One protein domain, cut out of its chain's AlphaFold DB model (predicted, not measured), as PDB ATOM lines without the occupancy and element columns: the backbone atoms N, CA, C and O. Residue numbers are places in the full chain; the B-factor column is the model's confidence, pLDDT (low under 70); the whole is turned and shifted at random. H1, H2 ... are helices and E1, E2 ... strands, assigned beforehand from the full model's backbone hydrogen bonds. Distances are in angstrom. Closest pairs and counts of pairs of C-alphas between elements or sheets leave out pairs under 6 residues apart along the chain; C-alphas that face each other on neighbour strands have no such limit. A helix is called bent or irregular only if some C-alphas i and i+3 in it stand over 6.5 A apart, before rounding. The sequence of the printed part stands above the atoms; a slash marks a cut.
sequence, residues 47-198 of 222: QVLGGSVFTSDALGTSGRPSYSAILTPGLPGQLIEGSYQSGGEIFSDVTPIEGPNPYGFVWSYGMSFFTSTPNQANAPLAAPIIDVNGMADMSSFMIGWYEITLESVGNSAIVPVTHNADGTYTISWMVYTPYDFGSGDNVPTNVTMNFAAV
ATOM      1  N   GLN A  47     -10.878  23.746   8.703       90.62
ATOM      2  CA  GLN A  47      -9.693  24.408   9.213       90.62
ATOM      3  C   GLN A  47      -8.633  24.354   8.126       90.62
ATOM      4  O   GLN A  47      -8.207  23.269   7.733       90.62
ATOM      5  N   VAL A  48      -8.182  25.512   7.674       89.94
ATOM      6  CA  VAL A  48      -7.047  25.621   6.766       89.94
ATOM      7  C   VAL A  48      -5.781  25.405   7.588       89.94
ATOM      8  O   VAL A  48      -5.587  26.026   8.635       89.94
ATOM      9  N   LEU A  49      -4.942  24.475   7.141       90.88
ATOM     10  CA  LEU A  49      -3.698  24.085   7.814       90.88
ATOM     11  C   LEU A  49      -2.468  24.721   7.165       90.88
ATOM     12  O   LEU A  49      -1.420  24.837   7.794       90.88
ATOM     13  N   GLY A  50      -2.601  25.137   5.908       89.88
ATOM     14  CA  GLY A  50      -1.547  25.762   5.130       89.88
ATOM     15  C   GLY A  50      -1.706  25.434   3.655       89.88
ATOM     16  O   GLY A  50      -2.744  24.935   3.213       89.88
ATOM     17  N   GLY A  51      -0.669  25.713   2.884       89.00
ATOM     18  CA  GLY A  51      -0.687  25.451   1.456       89.00
ATOM     19  C   GLY A  51       0.561  25.958   0.762       89.00
ATOM     20  O   GLY A  51       1.536  26.356   1.402       89.00
ATOM     21  N   SER A  52       0.514  25.961  -0.559       87.38
ATOM     22  CA  SER A  52       1.555  26.554  -1.382       87.38
ATOM     23  C   SER A  52       0.982  27.141  -2.661       87.38
ATOM     24  O   SER A  52      -0.079  26.744  -3.142       87.38
ATOM     25  N   VAL A  53       1.707  28.104  -3.214       84.75
ATOM     26  CA  VAL A  53       1.469  28.643  -4.553       84.75
ATOM     27  C   VAL A  53       2.732  28.423  -5.357       84.75
ATOM     28  O   VAL A  53       3.833  28.646  -4.852       84.75
ATOM     29  N   PHE A  54       2.575  27.972  -6.594       83.44
ATOM     30  CA  PHE A  54       3.674  27.703  -7.507       83.44
ATOM     31  C   PHE A  54       3.319  28.187  -8.911       83.44
ATOM     32  O   PHE A  54       2.360  27.712  -9.516       83.44
ATOM     33  N   THR A  55       4.130  29.089  -9.450       77.44
ATOM     34  CA  THR A  55       4.024  29.563 -10.832       77.44
ATOM     35  C   THR A  55       5.259  29.118 -11.599       77.44
ATOM     36  O   THR A  55       6.384  29.495 -11.255       77.44
ATOM     37  N   SER A  56       5.060  28.313 -12.642       71.31
ATOM     38  CA  SER A  56       6.132  27.958 -13.575       71.31
ATOM     39  C   SER A  56       6.453  29.130 -14.497       71.31
ATOM     40  O   SER A  56       5.544  29.839 -14.909       71.31
ATOM     41  N   ASP A  57       7.720  29.288 -14.868       65.75
ATOM     42  CA  ASP A  57       8.146  30.213 -15.924       65.75
ATOM     43  C   ASP A  57       7.422  29.930 -17.251       65.75
ATOM     44  O   ASP A  57       7.480  28.810 -17.771       65.75
ATOM     45  N   ALA A  58       6.738  30.948 -17.786       53.88
ATOM     46  CA  ALA A  58       5.988  30.880 -19.038       53.88
ATOM     47  C   ALA A  58       6.889  30.574 -20.242       53.88
ATOM     48  O   ALA A  58       6.439  29.982 -21.224       53.88
ATOM     49  N   LEU A  59       8.177  30.919 -20.155       56.56
ATOM     50  CA  LEU A  59       9.139  30.699 -21.229       56.56
ATOM     51  C   LEU A  59       9.681  29.264 -21.256       56.56
ATOM     52  O   LEU A  59      10.353  28.889 -22.217       56.56
ATOM     53  N   GLY A  60       9.417  28.441 -20.230       50.94
ATOM     54  CA  GLY A  60       9.809  27.024 -20.177       50.94
ATOM     55  C   GLY A  60      11.321  26.754 -20.252       50.94
ATOM     56  O   GLY A  60      11.750  25.602 -20.198       50.94
ATOM     57  N   THR A  61      12.153  27.793 -20.361       50.00
ATOM     58  CA  THR A  61      13.570  27.678 -20.725       50.00
ATOM     59  C   THR A  61      14.495  27.331 -19.564       50.00
ATOM     60  O   THR A  61      15.654  26.997 -19.801       50.00
ATOM     61  N   SER A  62      14.023  27.387 -18.315       52.31
ATOM     62  CA  SER A  62      14.904  27.252 -17.146       52.31
ATOM     63  C   SER A  62      14.504  26.179 -16.127       52.31
ATOM     64  O   SER A  62      15.306  25.874 -15.245       52.31
ATOM     65  N   GLY A  63      13.310  25.577 -16.226       52.00
ATOM     66  CA  GLY A  63      12.832  24.580 -15.253       52.00
ATOM     67  C   GLY A  63      12.733  25.105 -13.811       52.00
ATOM     68  O   GLY A  63      12.697  24.315 -12.869       52.00
ATOM     69  N   ARG A  64      12.732  26.431 -13.627       52.12
ATOM     70  CA  ARG A  64      12.666  27.109 -12.327       52.12
ATOM     71  C   ARG A  64      11.279  27.729 -12.123       52.12
ATOM     72  O   ARG A  64      10.669  28.160 -13.100       52.12
ATOM     73  N   PRO A  65      10.770  27.785 -10.878       54.25
ATOM     74  CA  PRO A  65       9.596  28.595 -10.585       54.25
ATOM     75  C   PRO A  65       9.911  30.067 -10.844       54.25
ATOM     76  O   PRO A  65      10.906  30.569 -10.321       54.25
ATOM     77  N   SER A  66       9.043  30.761 -11.580       65.00
ATOM     78  CA  SER A  66       9.034  32.231 -11.568       65.00
ATOM     79  C   SER A  66       8.624  32.752 -10.195       65.00
ATOM     80  O   SER A  66       9.043  33.833  -9.791       65.00
ATOM     81  N   TYR A  67       7.826  31.968  -9.463       72.25
ATOM     82  CA  TYR A  67       7.405  32.283  -8.108       72.25
ATOM     83  C   TYR A  67       6.963  31.023  -7.355       72.25
ATOM     84  O   TYR A  67       6.276  30.162  -7.908       72.25
ATOM     85  N   SER A  68       7.328  30.921  -6.078       77.69
ATOM     86  CA  SER A  68       6.768  29.914  -5.177       77.69
ATOM     87  C   SER A  68       6.667  30.450  -3.759       77.69
ATOM     88  O   SER A  68       7.611  31.088  -3.286       77.69
ATOM     89  N   ALA A  69       5.581  30.130  -3.065       77.88
ATOM     90  CA  ALA A  69       5.361  30.543  -1.688       77.88
ATOM     91  C   ALA A  69       4.704  29.457  -0.836       77.88
ATOM     92  O   ALA A  69       3.925  28.649  -1.343       77.88
ATOM     93  N   ILE A  70       4.994  29.483   0.467       83.75
ATOM     94  CA  ILE A  70       4.235  28.749   1.491       83.75
ATOM     95  C   ILE A  70       3.116  29.651   1.997       83.75
ATOM     96  O   ILE A  70       3.363  30.824   2.277       83.75
ATOM     97  N   LEU A  71       1.919  29.085   2.136       84.00
ATOM     98  CA  LEU A  71       0.748  29.758   2.677       84.00
ATOM     99  C   LEU A  71       0.559  29.408   4.153       84.00
ATOM    100  O   LEU A  71       0.441  28.229   4.503       84.00
ATOM    101  N   THR A  72       0.469  30.432   4.995       83.62
ATOM    102  CA  THR A  72       0.145  30.299   6.420       83.62
ATOM    103  C   THR A  72      -1.332  30.616   6.649       83.62
ATOM    104  O   THR A  72      -1.793  31.646   6.149       83.62
ATOM    105  N   PRO A  73      -2.092  29.774   7.378       83.69
ATOM    106  CA  PRO A  73      -3.497  30.041   7.678       83.69
ATOM    107  C   PRO A  73      -3.705  31.403   8.340       83.69
ATOM    108  O   PRO A  73      -2.919  31.804   9.196       83.69
ATOM    109  N   GLY A  74      -4.775  32.089   7.943       76.31
ATOM    110  CA  GLY A  74      -5.148  33.382   8.505       76.31
ATOM    111  C   GLY A  74      -5.816  33.263   9.872       76.31
ATOM    112  O   GLY A  74      -5.847  32.200  10.492       76.31
ATOM    113  N   LEU A  75      -6.404  34.363  10.338       77.38
ATOM    114  CA  LEU A  75      -7.280  34.387  11.511       77.38
ATOM    115  C   LEU A  75      -8.705  34.696  11.023       77.38
ATOM    116  O   LEU A  75      -8.941  35.821  10.588       77.38
ATOM    117  N   PRO A  76      -9.658  33.741  11.064       77.12
ATOM    118  CA  PRO A  76      -9.615  32.459  11.782       77.12
ATOM    119  C   PRO A  76      -8.932  31.291  11.039       77.12
ATOM    120  O   PRO A  76      -8.765  30.227  11.636       77.12
ATOM    121  N   GLY A  77      -8.563  31.450   9.764       82.12
ATOM    122  CA  GLY A  77      -7.910  30.390   8.987       82.12
ATOM    123  C   GLY A  77      -8.890  29.281   8.633       82.12
ATOM    124  O   GLY A  77      -8.568  28.099   8.737       82.12
ATOM    125  N   GLN A  78     -10.122  29.659   8.300       86.94
ATOM    126  CA  GLN A  78     -11.217  28.728   8.053       86.94
ATOM    127  C   GLN A  78     -11.803  28.942   6.669       86.94
ATOM    128  O   GLN A  78     -11.907  30.076   6.207       86.94
ATOM    129  N   LEU A  79     -12.214  27.843   6.048       85.31
ATOM    130  CA  LEU A  79     -12.998  27.826   4.826       85.31
ATOM    131  C   LEU A  79     -14.406  27.323   5.155       85.31
ATOM    132  O   LEU A  79     -14.562  26.232   5.700       85.31
ATOM    133  N   ILE A  80     -15.425  28.116   4.846       83.81
ATOM    134  CA  ILE A  80     -16.826  27.786   5.122       83.81
ATOM    135  C   ILE A  80     -17.518  27.471   3.800       83.81
ATOM    136  O   ILE A  80     -17.682  28.349   2.952       83.81
ATOM    137  N   GLU A  81     -17.950  26.223   3.632       82.44
ATOM    138  CA  GLU A  81     -18.678  25.811   2.431       82.44
ATOM    139  C   GLU A  81     -19.952  26.622   2.217       82.44
ATOM    140  O   GLU A  81     -20.694  26.920   3.155       82.44
ATOM    141  N   GLY A  82     -20.228  26.962   0.959       75.75
ATOM    142  CA  GLY A  82     -21.436  27.704   0.602       75.75
ATOM    143  C   GLY A  82     -21.455  29.161   1.082       75.75
ATOM    144  O   GLY A  82     -22.447  29.851   0.847       75.75
ATOM    145  N   SER A  83     -20.385  29.650   1.723       74.69
ATOM    146  CA  SER A  83     -20.257  31.038   2.165       74.69
ATOM    147  C   SER A  83     -19.178  31.781   1.390       74.69
ATOM    148  O   SER A  83     -18.104  31.258   1.092       74.69
ATOM    149  N   TYR A  84     -19.446  33.056   1.121       75.75
ATOM    150  CA  TYR A  84     -18.412  33.976   0.680       75.75
ATOM    151  C   TYR A  84     -17.597  34.467   1.872       75.75
ATOM    152  O   TYR A  84     -18.162  34.786   2.918       75.75
ATOM    153  N   GLN A  85     -16.283  34.532   1.704       75.81
ATOM    154  CA  GLN A  85     -15.336  34.972   2.718       75.81
ATOM    155  C   GLN A  85     -14.469  36.086   2.162       75.81
ATOM    156  O   GLN A  85     -14.053  36.040   0.999       75.81
ATOM    157  N   SER A  86     -14.250  37.101   2.996       71.44
ATOM    158  CA  SER A  86     -13.538  38.319   2.625       71.44
ATOM    159  C   SER A  86     -12.033  38.194   2.877       71.44
ATOM    160  O   SER A  86     -11.577  37.282   3.568       71.44
ATOM    161  N   GLY A  87     -11.242  39.065   2.243       67.25
ATOM    162  CA  GLY A  87      -9.785  38.924   2.170       67.25
ATOM    163  C   GLY A  87      -9.093  38.757   3.528       67.25
ATOM    164  O   GLY A  87      -9.363  39.497   4.469       67.25
ATOM    165  N   GLY A  88      -8.163  37.800   3.597       62.75
ATOM    166  CA  GLY A  88      -7.280  37.579   4.754       62.75
ATOM    167  C   GLY A  88      -7.809  36.600   5.808       62.75
ATOM    168  O   GLY A  88      -7.090  36.263   6.747       62.75
ATOM    169  N   GLU A  89      -9.035  36.091   5.649       69.06
ATOM    170  CA  GLU A  89      -9.624  35.113   6.579       69.06
ATOM    171  C   GLU A  89      -9.058  33.692   6.398       69.06
ATOM    172  O   GLU A  89      -8.993  32.929   7.363       69.06
ATOM    173  N   ILE A  90      -8.643  33.336   5.176       77.69
ATOM    174  CA  ILE A  90      -8.216  31.973   4.808       77.69
ATOM    175  C   ILE A  90      -6.696  31.798   5.011       77.69
ATOM    176  O   ILE A  90      -6.273  30.849   5.670       77.69
ATOM    177  N   PHE A  91      -5.873  32.740   4.536       77.88
ATOM    178  CA  PHE A  91      -4.410  32.769   4.721       77.88
ATOM    179  C   PHE A  91      -3.924  34.193   5.038       77.88
ATOM    180  O   PHE A  91      -4.513  35.149   4.530       77.88
ATOM    181  N   SER A  92      -2.863  34.333   5.846       65.38
ATOM    182  CA  SER A  92      -2.302  35.633   6.266       65.38
ATOM    183  C   SER A  92      -0.879  35.910   5.788       65.38
ATOM    184  O   SER A  92      -0.566  37.069   5.532       65.38
ATOM    185  N   ASP A  93      -0.027  34.890   5.647       63.09
ATOM    186  CA  ASP A  93       1.395  35.089   5.344       63.09
ATOM    187  C   ASP A  93       1.878  34.218   4.190       63.09
ATOM    188  O   ASP A  93       1.500  33.054   4.039       63.09
ATOM    189  N   VAL A  94       2.761  34.815   3.395       61.06
ATOM    190  CA  VAL A  94       3.365  34.246   2.195       61.06
ATOM    191  C   VAL A  94       4.865  34.386   2.359       61.06
ATOM    192  O   VAL A  94       5.392  35.494   2.321       61.06
ATOM    193  N   THR A  95       5.557  33.270   2.572       63.47
ATOM    194  CA  THR A  95       7.027  33.263   2.567       63.47
ATOM    195  C   THR A  95       7.493  32.858   1.171       63.47
ATOM    196  O   THR A  95       7.279  31.699   0.801       63.47
ATOM    197  N   PRO A  96       8.100  33.763   0.379       62.69
ATOM    198  CA  PRO A  96       8.679  33.399  -0.906       62.69
ATOM    199  C   PRO A  96       9.816  32.398  -0.689       62.69
ATOM    200  O   PRO A  96      10.688  32.617   0.151       62.69
ATOM    201  N   ILE A  97       9.823  31.303  -1.447       65.56
ATOM    202  CA  ILE A  97      10.881  30.274  -1.396       65.56
ATOM    203  C   ILE A  97      11.857  30.425  -2.583       65.56
ATOM    204  O   ILE A  97      12.604  29.506  -2.873       65.56
ATOM    205  N   GLU A  98      11.829  31.556  -3.299       62.31
ATOM    206  CA  GLU A  98      12.464  31.792  -4.612       62.31
ATOM    207  C   GLU A  98      13.610  30.847  -5.044       62.31
ATOM    208  O   GLU A  98      14.665  30.753  -4.414       62.31
ATOM    209  N   GLY A  99      13.455  30.267  -6.243       53.59
ATOM    210  CA  GLY A  99      14.576  30.177  -7.181       53.59
ATOM    211  C   GLY A  99      14.830  31.574  -7.767       53.59
ATOM    212  O   GLY A  99      13.873  32.331  -7.902       53.59
ATOM    213  N   PRO A 100      16.080  31.953  -8.094       47.72
ATOM    214  CA  PRO A 100      16.437  33.344  -8.348       47.72
ATOM    215  C   PRO A 100      15.643  33.875  -9.538       47.72
ATOM    216  O   PRO A 100      15.875  33.452 -10.676       47.72
ATOM    217  N   ASN A 101      14.730  34.804  -9.269       51.78
ATOM    218  CA  ASN A 101      14.152  35.633 -10.307       51.78
ATOM    219  C   ASN A 101      15.324  36.303 -11.059       51.78
ATOM    220  O   ASN A 101      16.157  36.946 -10.410       51.78
ATOM    221  N   PRO A 102      15.436  36.178 -12.395       48.59
ATOM    222  CA  PRO A 102      16.505  36.825 -13.161       48.59
ATOM    223  C   PRO A 102      16.548  38.354 -12.977       48.59
ATOM    224  O   PRO A 102      17.585  38.965 -13.231       48.59
ATOM    225  N   TYR A 103      15.465  38.959 -12.485       53.97
ATOM    226  CA  TYR A 103      15.353  40.389 -12.200       53.97
ATOM    227  C   TYR A 103      15.525  40.760 -10.717       53.97
ATOM    228  O   TYR A 103      15.438  41.940 -10.381       53.97
ATOM    229  N   GLY A 104      15.772  39.793  -9.820       53.28
ATOM    230  CA  GLY A 104      15.974  40.050  -8.385       53.28
ATOM    231  C   GLY A 104      14.760  40.663  -7.678       53.28
ATOM    232  O   GLY A 104      14.912  41.334  -6.656       53.28
ATOM    233  N   PHE A 105      13.564  40.487  -8.242       52.69
ATOM    234  CA  PHE A 105      12.345  41.086  -7.719       52.69
ATOM    235  C   PHE A 105      11.737  40.185  -6.647       52.69
ATOM    236  O   PHE A 105      11.149  39.157  -6.980       52.69
ATOM    237  N   VAL A 106      11.861  40.606  -5.387       56.62
ATOM    238  CA  VAL A 106      11.233  39.944  -4.241       56.62
ATOM    239  C   VAL A 106       9.869  40.578  -3.995       56.62
ATOM    240  O   VAL A 106       9.765  41.732  -3.574       56.62
ATOM    241  N   TRP A 107       8.807  39.820  -4.246       58.19
ATOM    242  CA  TRP A 107       7.442  40.241  -3.941       58.19
ATOM    243  C   TRP A 107       7.109  39.906  -2.482       58.19
ATOM    244  O   TRP A 107       6.529  38.864  -2.186       58.19
ATOM    245  N   SER A 108       7.464  40.801  -1.559       59.41
ATOM    246  CA  SER A 108       7.194  40.651  -0.115       59.41
ATOM    247  C   SER A 108       5.762  41.027   0.298       59.41
ATOM    248  O   SER A 108       5.510  41.311   1.468       59.41
ATOM    249  N   TYR A 109       4.824  41.101  -0.647       64.25
ATOM    250  CA  TYR A 109       3.443  41.490  -0.362       64.25
ATOM    251  C   TYR A 109       2.620  40.280   0.068       64.25
ATOM    252  O   TYR A 109       2.697  39.219  -0.555       64.25
ATOM    253  N   GLY A 110       1.795  40.459   1.102       64.88
ATOM    254  CA  GLY A 110       0.844  39.440   1.535       64.88
ATOM    255  C   GLY A 110      -0.163  39.106   0.431       64.88
ATOM    256  O   GLY A 110      -0.598  39.983  -0.320       64.88
ATOM    257  N   MET A 111      -0.535  37.830   0.342       71.75
ATOM    258  CA  MET A 111      -1.640  37.374  -0.499       71.75
ATOM    259  C   MET A 111      -2.890  37.250   0.364       71.75
ATOM    260  O   MET A 111      -2.862  36.662   1.441       71.75
ATOM    261  N   SER A 112      -3.990  37.806  -0.122       73.00
ATOM    262  CA  SER A 112      -5.310  37.678   0.477       73.00
ATOM    263  C   SER A 112      -6.120  36.679  -0.320       73.00
ATOM    264  O   SER A 112      -6.308  36.826  -1.522       73.00
ATOM    265  N   PHE A 113      -6.637  35.679   0.367       76.56
ATOM    266  CA  PHE A 113      -7.450  34.636  -0.231       76.56
ATOM    267  C   PHE A 113      -8.904  34.872   0.143       76.56
ATOM    268  O   PHE A 113      -9.204  35.137   1.309       76.56
ATOM    269  N   PHE A 114      -9.781  34.828  -0.852       75.94
ATOM    270  CA  PHE A 114     -11.196  35.142  -0.694       75.94
ATOM    271  C   PHE A 114     -12.033  34.399  -1.728       75.94
ATOM    272  O   PHE A 114     -11.516  33.859  -2.704       75.94
ATOM    273  N   THR A 115     -13.342  34.353  -1.507       74.06
ATOM    274  CA  THR A 115     -14.278  33.666  -2.409       74.06
ATOM    275  C   THR A 115     -15.262  34.625  -3.086       74.06
ATOM    276  O   THR A 115     -16.125  34.193  -3.844       74.06
ATOM    277  N   SER A 116     -15.145  35.939  -2.847       67.88
ATOM    278  CA  SER A 116     -15.973  36.977  -3.477       67.88
ATOM    279  C   SER A 116     -15.155  38.109  -4.105       67.88
ATOM    280  O   SER A 116     -14.254  38.670  -3.490       67.88
ATOM    281  N   THR A 117     -15.514  38.518  -5.325       57.94
ATOM    282  CA  THR A 117     -14.974  39.745  -5.932       57.94
ATOM    283  C   THR A 117     -15.447  40.986  -5.156       57.94
ATOM    284  O   THR A 117     -16.646  41.074  -4.872       57.94
ATOM    285  N   PRO A 118     -14.601  42.012  -4.941       50.84
ATOM    286  CA  PRO A 118     -15.031  43.297  -4.374       50.84
ATOM    287  C   PRO A 118     -16.085  44.042  -5.215       50.84
ATOM    288  O   PRO A 118     -16.851  44.831  -4.674       50.84
ATOM    289  N   ASN A 119     -16.141  43.794  -6.530       51.94
ATOM    290  CA  ASN A 119     -16.993  44.515  -7.478       51.94
ATOM    291  C   ASN A 119     -17.887  43.546  -8.267       51.94
ATOM    292  O   ASN A 119     -17.595  43.189  -9.406       51.94
ATOM    293  N   GLN A 120     -18.992  43.112  -7.661       52.44
ATOM    294  CA  GLN A 120     -20.005  42.317  -8.353       52.44
ATOM    295  C   GLN A 120     -20.799  43.168  -9.351       52.44
ATOM    296  O   GLN A 120     -21.687  43.923  -8.963       52.44
ATOM    297  N   ALA A 121     -20.523  42.996 -10.643       39.34
ATOM    298  CA  ALA A 121     -21.439  43.419 -11.705       39.34
ATOM    299  C   ALA A 121     -21.976  42.252 -12.550       39.34
ATOM    300  O   ALA A 121     -22.994  42.429 -13.204       39.34
ATOM    301  N   ASN A 122     -21.368  41.058 -12.522       44.09
ATOM    302  CA  ASN A 122     -21.804  39.932 -13.353       44.09
ATOM    303  C   ASN A 122     -21.726  38.601 -12.585       44.09
ATOM    304  O   ASN A 122     -20.635  38.120 -12.325       44.09
ATOM    305  N   ALA A 123     -22.908  38.052 -12.274       45.69
ATOM    306  CA  ALA A 123     -23.236  36.720 -11.741       45.69
ATOM    307  C   ALA A 123     -22.483  36.226 -10.474       45.69
ATOM    308  O   ALA A 123     -21.262  36.115 -10.473       45.69
ATOM    309  N   PRO A 124     -23.193  35.830  -9.397       55.31
ATOM    310  CA  PRO A 124     -22.549  35.197  -8.250       55.31
ATOM    311  C   PRO A 124     -22.040  33.801  -8.651       55.31
ATOM    312  O   PRO A 124     -22.835  32.883  -8.844       55.31
ATOM    313  N   LEU A 125     -20.721  33.643  -8.807       64.25
ATOM    314  CA  LEU A 125     -20.071  32.326  -8.890       64.25
ATOM    315  C   LEU A 125     -20.438  31.521  -7.645       64.25
ATOM    316  O   LEU A 125     -20.401  32.082  -6.555       64.25
ATOM    317  N   ALA A 126     -20.798  30.245  -7.776       68.88
ATOM    318  CA  ALA A 126     -21.191  29.433  -6.625       68.88
ATOM    319  C   ALA A 126     -20.077  29.427  -5.565       68.88
ATOM    320  O   ALA A 126     -18.918  29.215  -5.899       68.88
ATOM    321  N   ALA A 127     -20.435  29.690  -4.306       71.00
ATOM    322  CA  ALA A 127     -19.508  29.607  -3.181       71.00
ATOM    323  C   ALA A 127     -18.858  28.208  -3.118       71.00
ATOM    324  O   ALA A 127     -19.470  27.244  -3.587       71.00
ATOM    325  N   PRO A 128     -17.649  28.073  -2.545       77.00
ATOM    326  CA  PRO A 128     -16.879  26.845  -2.678       77.00
ATOM    327  C   PRO A 128     -17.590  25.672  -2.002       77.00
ATOM    328  O   PRO A 128     -18.211  25.820  -0.943       77.00
ATOM    329  N   ILE A 129     -17.475  24.501  -2.625       85.06
ATOM    330  CA  ILE A 129     -18.039  23.238  -2.140       85.06
ATOM    331  C   ILE A 129     -16.921  22.203  -2.146       85.06
ATOM    332  O   ILE A 129     -16.246  22.051  -3.161       85.06
ATOM    333  N   ILE A 130     -16.734  21.476  -1.043       85.69
ATOM    334  CA  ILE A 130     -15.745  20.400  -0.947       85.69
ATOM    335  C   ILE A 130     -16.479  19.078  -0.708       85.69
ATOM    336  O   ILE A 130     -16.891  18.764   0.405       85.69
ATOM    337  N   ASP A 131     -16.611  18.251  -1.748       86.44
ATOM    338  CA  ASP A 131     -17.002  16.856  -1.551       86.44
ATOM    339  C   ASP A 131     -15.761  16.025  -1.216       86.44
ATOM    340  O   ASP A 131     -14.977  15.657  -2.093       86.44
ATOM    341  N   VAL A 132     -15.595  15.701   0.066       75.38
ATOM    342  CA  VAL A 132     -14.481  14.870   0.556       75.38
ATOM    343  C   VAL A 132     -14.376  13.495  -0.096       75.38
ATOM    344  O   VAL A 132     -13.309  12.888  -0.035       75.38
ATOM    345  N   ASN A 133     -15.448  12.992  -0.710       76.25
ATOM    346  CA  ASN A 133     -15.446  11.703  -1.400       76.25
ATOM    347  C   ASN A 133     -15.299  11.837  -2.920       76.25
ATOM    348  O   ASN A 133     -15.393  10.834  -3.632       76.25
ATOM    349  N   GLY A 134     -15.088  13.049  -3.427       86.19
ATOM    350  CA  GLY A 134     -15.106  13.310  -4.855       86.19
ATOM    351  C   GLY A 134     -14.332  14.560  -5.229       86.19
ATOM    352  O   GLY A 134     -13.099  14.559  -5.273       86.19
ATOM    353  N   MET A 135     -15.077  15.601  -5.583       89.81
ATOM    354  CA  MET A 135     -14.546  16.805  -6.209       89.81
ATOM    355  C   MET A 135     -14.819  18.031  -5.339       89.81
ATOM    356  O   MET A 135     -15.889  18.168  -4.751       89.81
ATOM    357  N   ALA A 136     -13.873  18.958  -5.311       88.56
ATOM    358  CA  ALA A 136     -14.070  20.302  -4.801       88.56
ATOM    359  C   ALA A 136     -14.288  21.278  -5.958       88.56
ATOM    360  O   ALA A 136     -13.593  21.193  -6.970       88.56
ATOM    361  N   ASP A 137     -15.230  22.203  -5.797       88.00
ATOM    362  CA  ASP A 137     -15.449  23.332  -6.698       88.00
ATOM    363  C   ASP A 137     -14.803  24.590  -6.106       88.00
ATOM    364  O   ASP A 137     -15.256  25.138  -5.096       88.00
ATOM    365  N   MET A 138     -13.728  25.031  -6.754       85.38
ATOM    366  CA  MET A 138     -12.936  26.206  -6.400       85.38
ATOM    367  C   MET A 138     -13.226  27.397  -7.328       85.38
ATOM    368  O   MET A 138     -12.422  28.327  -7.404       85.38
ATOM    369  N   SER A 139     -14.336  27.388  -8.075       82.69
ATOM    370  CA  SER A 139     -14.611  28.396  -9.114       82.69
ATOM    371  C   SER A 139     -14.768  29.806  -8.560       82.69
ATOM    372  O   SER A 139     -14.302  30.756  -9.183       82.69
ATOM    373  N   SER A 140     -15.338  29.955  -7.364       79.44
ATOM    374  CA  SER A 140     -15.411  31.242  -6.665       79.44
ATOM    375  C   SER A 140     -14.102  31.667  -6.008       79.44
ATOM    376  O   SER A 140     -14.027  32.765  -5.470       79.44
ATOM    377  N   PHE A 141     -13.099  30.792  -5.950       82.25
ATOM    378  CA  PHE A 141     -11.873  31.069  -5.219       82.25
ATOM    379  C   PHE A 141     -11.000  32.069  -5.971       82.25
ATOM    380  O   PHE A 141     -10.734  31.928  -7.164       82.25
ATOM    381  N   MET A 142     -10.535  33.072  -5.243       79.38
ATOM    382  CA  MET A 142      -9.737  34.157  -5.776       79.38
ATOM    383  C   MET A 142      -8.585  34.471  -4.836       79.38
ATOM    384  O   MET A 142      -8.667  34.299  -3.614       79.38
ATOM    385  N   ILE A 143      -7.503  34.965  -5.427       79.81
ATOM    386  CA  ILE A 143      -6.321  35.366  -4.681       79.81
ATOM    387  C   ILE A 143      -5.960  36.787  -5.071       79.81
ATOM    388  O   ILE A 143      -5.537  37.042  -6.193       79.81
ATOM    389  N   GLY A 144      -6.125  37.715  -4.143       76.44
ATOM    390  CA  GLY A 144      -5.605  39.066  -4.271       76.44
ATOM    391  C   GLY A 144      -4.150  39.097  -3.844       76.44
ATOM    392  O   GLY A 144      -3.802  38.653  -2.751       76.44
ATOM    393  N   TRP A 145      -3.296  39.644  -4.688       74.62
ATOM    394  CA  TRP A 145      -1.882  39.806  -4.421       74.62
ATOM    395  C   TRP A 145      -1.418  41.168  -4.920       74.62
ATOM    396  O   TRP A 145      -1.314  41.402  -6.122       74.62
ATOM    397  N   TYR A 146      -1.157  42.076  -3.978       74.00
ATOM    398  CA  TYR A 146      -0.888  43.482  -4.274       74.00
ATOM    399  C   TYR A 146      -2.011  44.100  -5.143       74.00
ATOM    400  O   TYR A 146      -3.128  44.253  -4.657       74.00
ATOM    401  N   GLU A 147      -1.743  44.423  -6.409       71.94
ATOM    402  CA  GLU A 147      -2.705  44.981  -7.379       71.94
ATOM    403  C   GLU A 147      -3.253  43.926  -8.360       71.94
ATOM    404  O   GLU A 147      -3.997  44.246  -9.287       71.94
ATOM    405  N   ILE A 148      -2.868  42.665  -8.175       73.56
ATOM    406  CA  ILE A 148      -3.199  41.553  -9.060       73.56
ATOM    407  C   ILE A 148      -4.263  40.685  -8.394       73.56
ATOM    408  O   ILE A 148      -4.175  40.375  -7.208       73.56
ATOM    409  N   THR A 149      -5.240  40.238  -9.175       79.06
ATOM    410  CA  THR A 149      -6.181  39.196  -8.761       79.06
ATOM    411  C   THR A 149      -5.948  37.963  -9.617       79.06
ATOM    412  O   THR A 149      -5.930  38.056 -10.844       79.06
ATOM    413  N   LEU A 150      -5.748  36.821  -8.966       80.50
ATOM    414  CA  LEU A 150      -5.661  35.519  -9.603       80.50
ATOM    415  C   LEU A 150      -7.023  34.840  -9.497       80.50
ATOM    416  O   LEU A 150      -7.627  34.804  -8.419       80.50
ATOM    417  N   GLU A 151      -7.481  34.285 -10.612       80.62
ATOM    418  CA  GLU A 151      -8.799  33.664 -10.736       80.62
ATOM    419  C   GLU A 151      -8.669  32.192 -11.115       80.62
ATOM    420  O   GLU A 151      -7.808  31.821 -11.920       80.62
ATOM    421  N   SER A 152      -9.537  31.355 -10.548       81.88
ATOM    422  CA  SER A 152      -9.650  29.947 -10.923       81.88
ATOM    423  C   SER A 152     -10.012  29.779 -12.402       81.88
ATOM    424  O   SER A 152     -10.857  30.481 -12.955       81.88
ATOM    425  N   VAL A 153      -9.376  28.808 -13.059       71.12
ATOM    426  CA  VAL A 153      -9.460  28.654 -14.518       71.12
ATOM    427  C   VAL A 153     -10.602  27.733 -14.944       71.12
ATOM    428  O   VAL A 153     -10.407  26.520 -15.022       71.12
ATOM    429  N   GLY A 154     -11.757  28.288 -15.324       66.75
ATOM    430  CA  GLY A 154     -12.833  27.549 -16.012       66.75
ATOM    431  C   GLY A 154     -13.130  26.169 -15.394       66.75
ATOM    432  O   GLY A 154     -13.315  26.052 -14.188       66.75
ATOM    433  N   ASN A 155     -13.109  25.099 -16.202       60.09
ATOM    434  CA  ASN A 155     -13.334  23.718 -15.732       60.09
ATOM    435  C   ASN A 155     -12.208  23.145 -14.844       60.09
ATOM    436  O   ASN A 155     -12.390  22.085 -14.256       60.09
ATOM    437  N   SER A 156     -11.058  23.818 -14.736       66.75
ATOM    438  CA  SER A 156      -9.945  23.416 -13.856       66.75
ATOM    439  C   SER A 156     -10.181  23.809 -12.396       66.75
ATOM    440  O   SER A 156      -9.344  23.524 -11.546       66.75
ATOM    441  N   ALA A 157     -11.295  24.485 -12.112       77.94
ATOM    442  CA  ALA A 157     -11.722  24.805 -10.762       77.94
ATOM    443  C   ALA A 157     -12.380  23.614 -10.048       77.94
ATOM    444  O   ALA A 157     -12.438  23.603  -8.823       77.94
ATOM    445  N   ILE A 158     -12.858  22.613 -10.799       88.75
ATOM    446  CA  ILE A 158     -13.422  21.384 -10.240       88.75
ATOM    447  C   ILE A 158     -12.308  20.342 -10.173       88.75
ATOM    448  O   ILE A 158     -11.856  19.830 -11.198       88.75
ATOM    449  N   VAL A 159     -11.856  20.033  -8.965       90.31
ATOM    450  CA  VAL A 159     -10.616  19.280  -8.725       90.31
ATOM    451  C   VAL A 159     -10.821  18.154  -7.718       90.31
ATOM    452  O   VAL A 159     -11.657  18.283  -6.829       90.31
ATOM    453  N   PRO A 160     -10.095  17.031  -7.839       92.25
ATOM    454  CA  PRO A 160     -10.245  15.923  -6.907       92.25
ATOM    455  C   PRO A 160      -9.758  16.311  -5.510       92.25
ATOM    456  O   PRO A 160      -8.708  16.944  -5.353       92.25
ATOM    457  N   VAL A 161     -10.493  15.872  -4.492       92.06
ATOM    458  CA  VAL A 161     -10.052  15.968  -3.100       92.06
ATOM    459  C   VAL A 161      -9.186  14.755  -2.779       92.06
ATOM    460  O   VAL A 161      -9.609  13.610  -2.937       92.06
ATOM    461  N   THR A 162      -7.960  14.993  -2.322       94.12
ATOM    462  CA  THR A 162      -7.058  13.921  -1.887       94.12
ATOM    463  C   THR A 162      -7.155  13.755  -0.378       94.12
ATOM    464  O   THR A 162      -6.893  14.700   0.360       94.12
ATOM    465  N   HIS A 163      -7.515  12.557   0.081       92.44
ATOM    466  CA  HIS A 163      -7.498  12.205   1.500       92.44
ATOM    467  C   HIS A 163      -6.119  11.671   1.899       92.44
ATOM    468  O   HIS A 163      -5.627  10.690   1.331       92.44
ATOM    469  N   ASN A 164      -5.508  12.311   2.889       91.19
ATOM    470  CA  ASN A 164      -4.182  11.971   3.378       91.19
ATOM    471  C   ASN A 164      -4.258  10.936   4.509       91.19
ATOM    472  O   ASN A 164      -5.256  10.806   5.216       91.19
ATOM    473  N   ALA A 165      -3.172  10.187   4.715       90.19
ATOM    474  CA  ALA A 165      -3.112   9.142   5.741       90.19
ATOM    475  C   ALA A 165      -3.202   9.681   7.185       90.19
ATOM    476  O   ALA A 165      -3.490   8.921   8.107       90.19
ATOM    477  N   ASP A 166      -2.958  10.975   7.382       89.31
ATOM    478  CA  ASP A 166      -3.056  11.676   8.666       89.31
ATOM    479  C   ASP A 166      -4.474  12.198   8.976       89.31
ATOM    480  O   ASP A 166      -4.687  12.813  10.020       89.31
ATOM    481  N   GLY A 167      -5.448  11.936   8.095       86.56
ATOM    482  CA  GLY A 167      -6.833  12.396   8.230       86.56
ATOM    483  C   GLY A 167      -7.072  13.831   7.752       86.56
ATOM    484  O   GLY A 167      -8.160  14.370   7.967       86.56
ATOM    485  N   THR A 168      -6.074  14.459   7.124       91.69
ATOM    486  CA  THR A 168      -6.223  15.752   6.448       91.69
ATOM    487  C   THR A 168      -6.621  15.572   4.985       91.69
ATOM    488  O   THR A 168      -6.628  14.464   4.440       91.69
ATOM    489  N   TYR A 169      -6.946  16.683   4.337       93.50
ATOM    490  CA  TYR A 169      -7.322  16.733   2.936       93.50
ATOM    491  C   TYR A 169      -6.455  17.741   2.193       93.50
ATOM    492  O   TYR A 169      -6.088  18.788   2.735       93.50
ATOM    493  N   THR A 170      -6.168  17.432   0.933       93.81
ATOM    494  CA  THR A 170      -5.421  18.303   0.030       93.81
ATOM    495  C   THR A 170      -6.204  18.512  -1.256       93.81
ATOM    496  O   THR A 170      -6.709  17.560  -1.855       93.81
ATOM    497  N   ILE A 171      -6.273  19.766  -1.699       92.75
ATOM    498  CA  ILE A 171      -6.797  20.153  -3.008       92.75
ATOM    499  C   ILE A 171      -5.710  20.936  -3.747       92.75
ATOM    500  O   ILE A 171      -5.038  21.777  -3.150       92.75
ATOM    501  N   SER A 172      -5.550  20.670  -5.044       92.25
ATOM    502  CA  SER A 172      -4.660  21.419  -5.934       92.25
ATOM    503  C   SER A 172      -5.422  21.850  -7.180       92.25
ATOM    504  O   SER A 172      -6.020  21.002  -7.840       92.25
ATOM    505  N   TRP A 173      -5.399  23.140  -7.508       90.75
ATOM    506  CA  TRP A 173      -6.078  23.682  -8.687       90.75
ATOM    507  C   TRP A 173      -5.272  24.798  -9.340       90.75
ATOM    508  O   TRP A 173      -4.338  25.357  -8.764       90.75
ATOM    509  N   MET A 174      -5.659  25.114 -10.572       87.62
ATOM    510  CA  MET A 174      -5.001  26.124 -11.385       87.62
ATOM    511  C   MET A 174      -5.730  27.463 -11.294       87.62
ATOM    512  O   MET A 174      -6.952  27.531 -11.467       87.62
ATOM    513  N   VAL A 175      -4.955  28.525 -11.101       84.62
ATOM    514  CA  VAL A 175      -5.370  29.921 -11.255       84.62
ATOM    515  C   VAL A 175      -4.530  30.588 -12.348       84.62
ATOM    516  O   VAL A 175      -3.417  30.137 -12.636       84.62
ATOM    517  N   TYR A 176      -5.042  31.653 -12.963       80.06
ATOM    518  CA  TYR A 176      -4.254  32.472 -13.890       80.06
ATOM    519  C   TYR A 176      -3.743  33.741 -13.220       80.06
ATOM    520  O   TYR A 176      -4.504  34.449 -12.559       80.06
ATOM    521  N   THR A 177      -2.468  34.055 -13.452       71.19
ATOM    522  CA  THR A 177      -1.948  35.407 -13.241       71.19
ATOM    523  C   THR A 177      -2.129  36.208 -14.532       71.19
ATOM    524  O   THR A 177      -1.731  35.732 -15.595       71.19
ATOM    525  N   PRO A 178      -2.691  37.428 -14.479       61.97
ATOM    526  CA  PRO A 178      -2.818  38.298 -15.653       61.97
ATOM    527  C   PRO A 178      -1.479  38.889 -16.125       61.97
ATOM    528  O   PRO A 178      -1.447  39.633 -17.101       61.97
ATOM    529  N   TYR A 179      -0.381  38.594 -15.427       62.44
ATOM    530  CA  TYR A 179       0.957  39.038 -15.781       62.44
ATOM    531  C   TYR A 179       1.945  37.888 -15.607       62.44
ATOM    532  O   TYR A 179       2.147  37.396 -14.492       62.44
ATOM    533  N   ASP A 180       2.592  37.489 -16.700       60.38
ATOM    534  CA  ASP A 180       3.943  36.955 -16.646       60.38
ATOM    535  C   ASP A 180       4.830  38.078 -16.123       60.38
ATOM    536  O   ASP A 180       4.683  39.233 -16.540       60.38
ATOM    537  N   PHE A 181       5.727  37.758 -15.200       60.41
ATOM    538  CA  PHE A 181       6.590  38.704 -14.492       60.41
ATOM    539  C   PHE A 181       7.685  39.293 -15.416       60.41
ATOM    540  O   PHE A 181       8.841  39.425 -15.019       60.41
ATOM    541  N   GLY A 182       7.329  39.622 -16.663       48.84
ATOM    542  CA  GLY A 182       8.190  40.136 -17.721       48.84
ATOM    543  C   GLY A 182       7.524  40.284 -19.103       48.84
ATOM    544  O   GLY A 182       7.891  41.220 -19.812       48.84
ATOM    545  N   SER A 183       6.565  39.428 -19.504       53.56
ATOM    546  CA  SER A 183       6.045  39.396 -20.896       53.56
ATOM    547  C   SER A 183       4.587  39.843 -21.095       53.56
ATOM    548  O   SER A 183       4.212  40.174 -22.219       53.56
ATOM    549  N   GLY A 184       3.768  39.889 -20.036       58.03
ATOM    550  CA  GLY A 184       2.329  40.175 -20.148       58.03
ATOM    551  C   GLY A 184       1.471  38.995 -20.628       58.03
ATOM    552  O   GLY A 184       0.297  39.195 -20.933       58.03
ATOM    553  N   ASP A 185       2.030  37.783 -20.684       63.81
ATOM    554  CA  ASP A 185       1.269  36.562 -20.967       63.81
ATOM    555  C   ASP A 185       0.555  36.033 -19.711       63.81
ATOM    556  O   ASP A 185       0.997  36.255 -18.586       63.81
ATOM    557  N   ASN A 186      -0.543  35.294 -19.892       69.88
ATOM    558  CA  ASN A 186      -1.207  34.611 -18.780       69.88
ATOM    559  C   ASN A 186      -0.405  33.373 -18.377       69.88
ATOM    560  O   ASN A 186      -0.242  32.455 -19.187       69.88
ATOM    561  N   VAL A 187       0.039  33.312 -17.120       74.12
ATOM    562  CA  VAL A 187       0.847  32.189 -16.632       74.12
ATOM    563  C   VAL A 187      -0.004  31.250 -15.778       74.12
ATOM    564  O   VAL A 187      -0.700  31.705 -14.867       74.12
ATOM    565  N   PRO A 188       0.015  29.934 -16.058       78.88
ATOM    566  CA  PRO A 188      -0.632  28.952 -15.204       78.88
ATOM    567  C   PRO A 188       0.064  28.883 -13.834       78.88
ATOM    568  O   PRO A 188       1.244  28.541 -13.735       78.88
ATOM    569  N   THR A 189      -0.692  29.147 -12.770       81.75
ATOM    570  CA  THR A 189      -0.238  29.060 -11.378       81.75
ATOM    571  C   THR A 189      -0.992  27.954 -10.656       81.75
ATOM    572  O   THR A 189      -2.218  27.960 -10.605       81.75
ATOM    573  N   ASN A 190      -0.267  26.999 -10.080       88.06
ATOM    574  CA  ASN A 190      -0.847  25.949  -9.257       88.06
ATOM    575  C   ASN A 190      -0.944  26.412  -7.801       88.06
ATOM    576  O   ASN A 190       0.027  26.913  -7.230       88.06
ATOM    577  N   VAL A 191      -2.105  26.206  -7.192       88.50
ATOM    578  CA  VAL A 191      -2.374  26.511  -5.788       88.50
ATOM    579  C   VAL A 191      -2.728  25.210  -5.097       88.50
ATOM    580  O   VAL A 191      -3.581  24.464  -5.568       88.50
ATOM    581  N   THR A 192      -2.063  24.925  -3.987       91.56
ATOM    582  CA  THR A 192      -2.332  23.765  -3.143       91.56
ATOM    583  C   THR A 192      -2.807  24.235  -1.778       91.56
ATOM    584  O   THR A 192      -2.169  25.078  -1.151       91.56
ATOM    585  N   MET A 193      -3.912  23.668  -1.302       91.19
ATOM    586  CA  MET A 193      -4.478  23.932   0.018       91.19
ATOM    587  C   MET A 193      -4.568  22.634   0.811       91.19
ATOM    588  O   MET A 193      -5.103  21.641   0.318       91.19
ATOM    589  N   ASN A 194      -4.099  22.680   2.057       92.88
ATOM    590  CA  ASN A 194      -4.269  21.619   3.040       92.88
ATOM    591  C   ASN A 194      -5.281  22.056   4.093       92.88
ATOM    592  O   ASN A 194      -5.197  23.166   4.628       92.88
ATOM    593  N   PHE A 195      -6.220  21.176   4.415       91.19
ATOM    594  CA  PHE A 195      -7.301  21.476   5.340       91.19
ATOM    595  C   PHE A 195      -7.765  20.231   6.102       91.19
ATOM    596  O   PHE A 195      -7.469  19.094   5.737       91.19
ATOM    597  N   ALA A 196      -8.487  20.452   7.195       90.69
ATOM    598  CA  ALA A 196      -9.090  19.404   8.009       90.69
ATOM    599  C   ALA A 196     -10.515  19.795   8.399       90.69
ATOM    600  O   ALA A 196     -10.815  20.976   8.571       90.69
ATOM    601  N   ALA A 197     -11.405  18.813   8.547       86.88
ATOM    602  CA  ALA A 197     -12.758  19.082   9.027       86.88
ATOM    603  C   ALA A 197     -12.677  19.662  10.442       86.88
ATOM    604  O   ALA A 197     -12.056  19.047  11.312       86.88
ATOM    605  N   VAL A 198     -13.305  20.817  10.697       84.06
ATOM    606  CA  VAL A 198     -13.447  21.319  12.070       84.06
ATOM    607  C   VAL A 198     -14.435  20.403  12.783       84.06
ATOM    608  O   VAL A 198     -15.604  20.350  12.384       84.06
TER     609      VAL A 198
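What this domain is: This is residues 47 to 198 of the 222 residues of an uncharacterized protein of Betaproteobacteria bacterium RBG_16_58_11 (UniProt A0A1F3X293). One antiparallel sheet of eight strands curls round into a nearly closed barrel, its two edge strands, E4 and E5, coming within 6.1 A of each other at their closest C-alphas. A small second sheet of E6 and E9 packs on the barrel strand E10 through E9, with the short helix H1 next to it, and the long links, residues 97 to 110 and 115 to 134, reach as far as 24 A and 23 A from the mean of the C-alphas. The printed part has 152 residues, with one named helix and eleven named strands in the order E1 E2 E3 E4 E5 E6 E7 E8 H1 E9 E10 E11; the large sheet has the order E4 E2 E1 E11 E10 E8 E7 E5. The class is mostly strand, though under half of the residues are in named elements. The whole is compact, with a radius of gyration of the C-alphas of 15.2 A and spans of 42 by 42 by 29 A.

How they stand to each other: E1, residues 47 to 56, and E2, residues 65 to 73, form a hairpin, with N 53 and O 69 at 3.0 A. E3, residues 78 to 80, pairs with no named strand; its closest C-alphas to E1 are those of Gln 78 and Gln 47, 4.7 A apart. E4, residues 91 to 96, is an edge strand beside E2, with N 72 and O 93 at 3.0 A. E5, residues 111 to 114, is the other edge strand; the closest C-alphas of E4 and E5 are those of Phe 91 and Phe 113. E6, residues 135 to 137, is apart from E5. E7, residues 142 to 145, is antiparallel to E5, with N 112 and O 144 at 2.8 A, and forms a hairpin with E8, residues 148 to 152, where N 145 and O 148 are at 2.8 A. H1, residues 154 to 157, is on the large sheet but only grazes it; it is too short for an O i to N i+4 pair, and its one O i to N i+3 pair is within hydrogen-bond range. E9, residues 158 to 160, is antiparallel to E6, with N 136 and O 159 at 2.8 A. E10, residues 169 to 177, comes closest to E9 at the C-alphas of Trp 173 and Val 159, 6.3 A apart. The pairing of E8 is staggered: its residues 148 to 151 pair with E7 and 151 to 152 with E10, where N 176 and O 151 are at 3.0 A. E11, residues 187 to 197, forms a hairpin with E10, with N 173 and O 191 at 3.0 A, and is antiparallel to E1 at 165 degrees, with N 49 and O 194 at 2.8 A. The large sheet is a folded sheet, bent back into two leaves that face each other: E4 E2 E1 E11 E10 face E7 E5, with E8 as the hinge.

Where its parts are: E1 begins at C-alpha 47, (-9.693, 24.408, 9.213), and is 28.0 A long. E2 is 22.5 A long, E4 14.3 A and E8 13.4 A. E10 begins at C-alpha 169, (-7.322, 16.733, 2.936), and is 25.3 A long. E11, the longest strand, is 31.9 A long and ends at C-alpha 197, (-12.758, 19.082, 9.027). H1 is neither bent nor irregular, but only just: C-alphas 154 and 157 are 6.0 A apart.

The domain as a whole: The two C-alphas farthest apart are those of Tyr 103 and Asn 133, 43.5 A. The printed part has no cut, and its long links are E4 to E5 and E5 to E6. The mean pLDDT of the printed part is 73.9; 55 residues are under 70, among them residues 57 to 66, 92 to 110, 116 to 126 and 178 to 186.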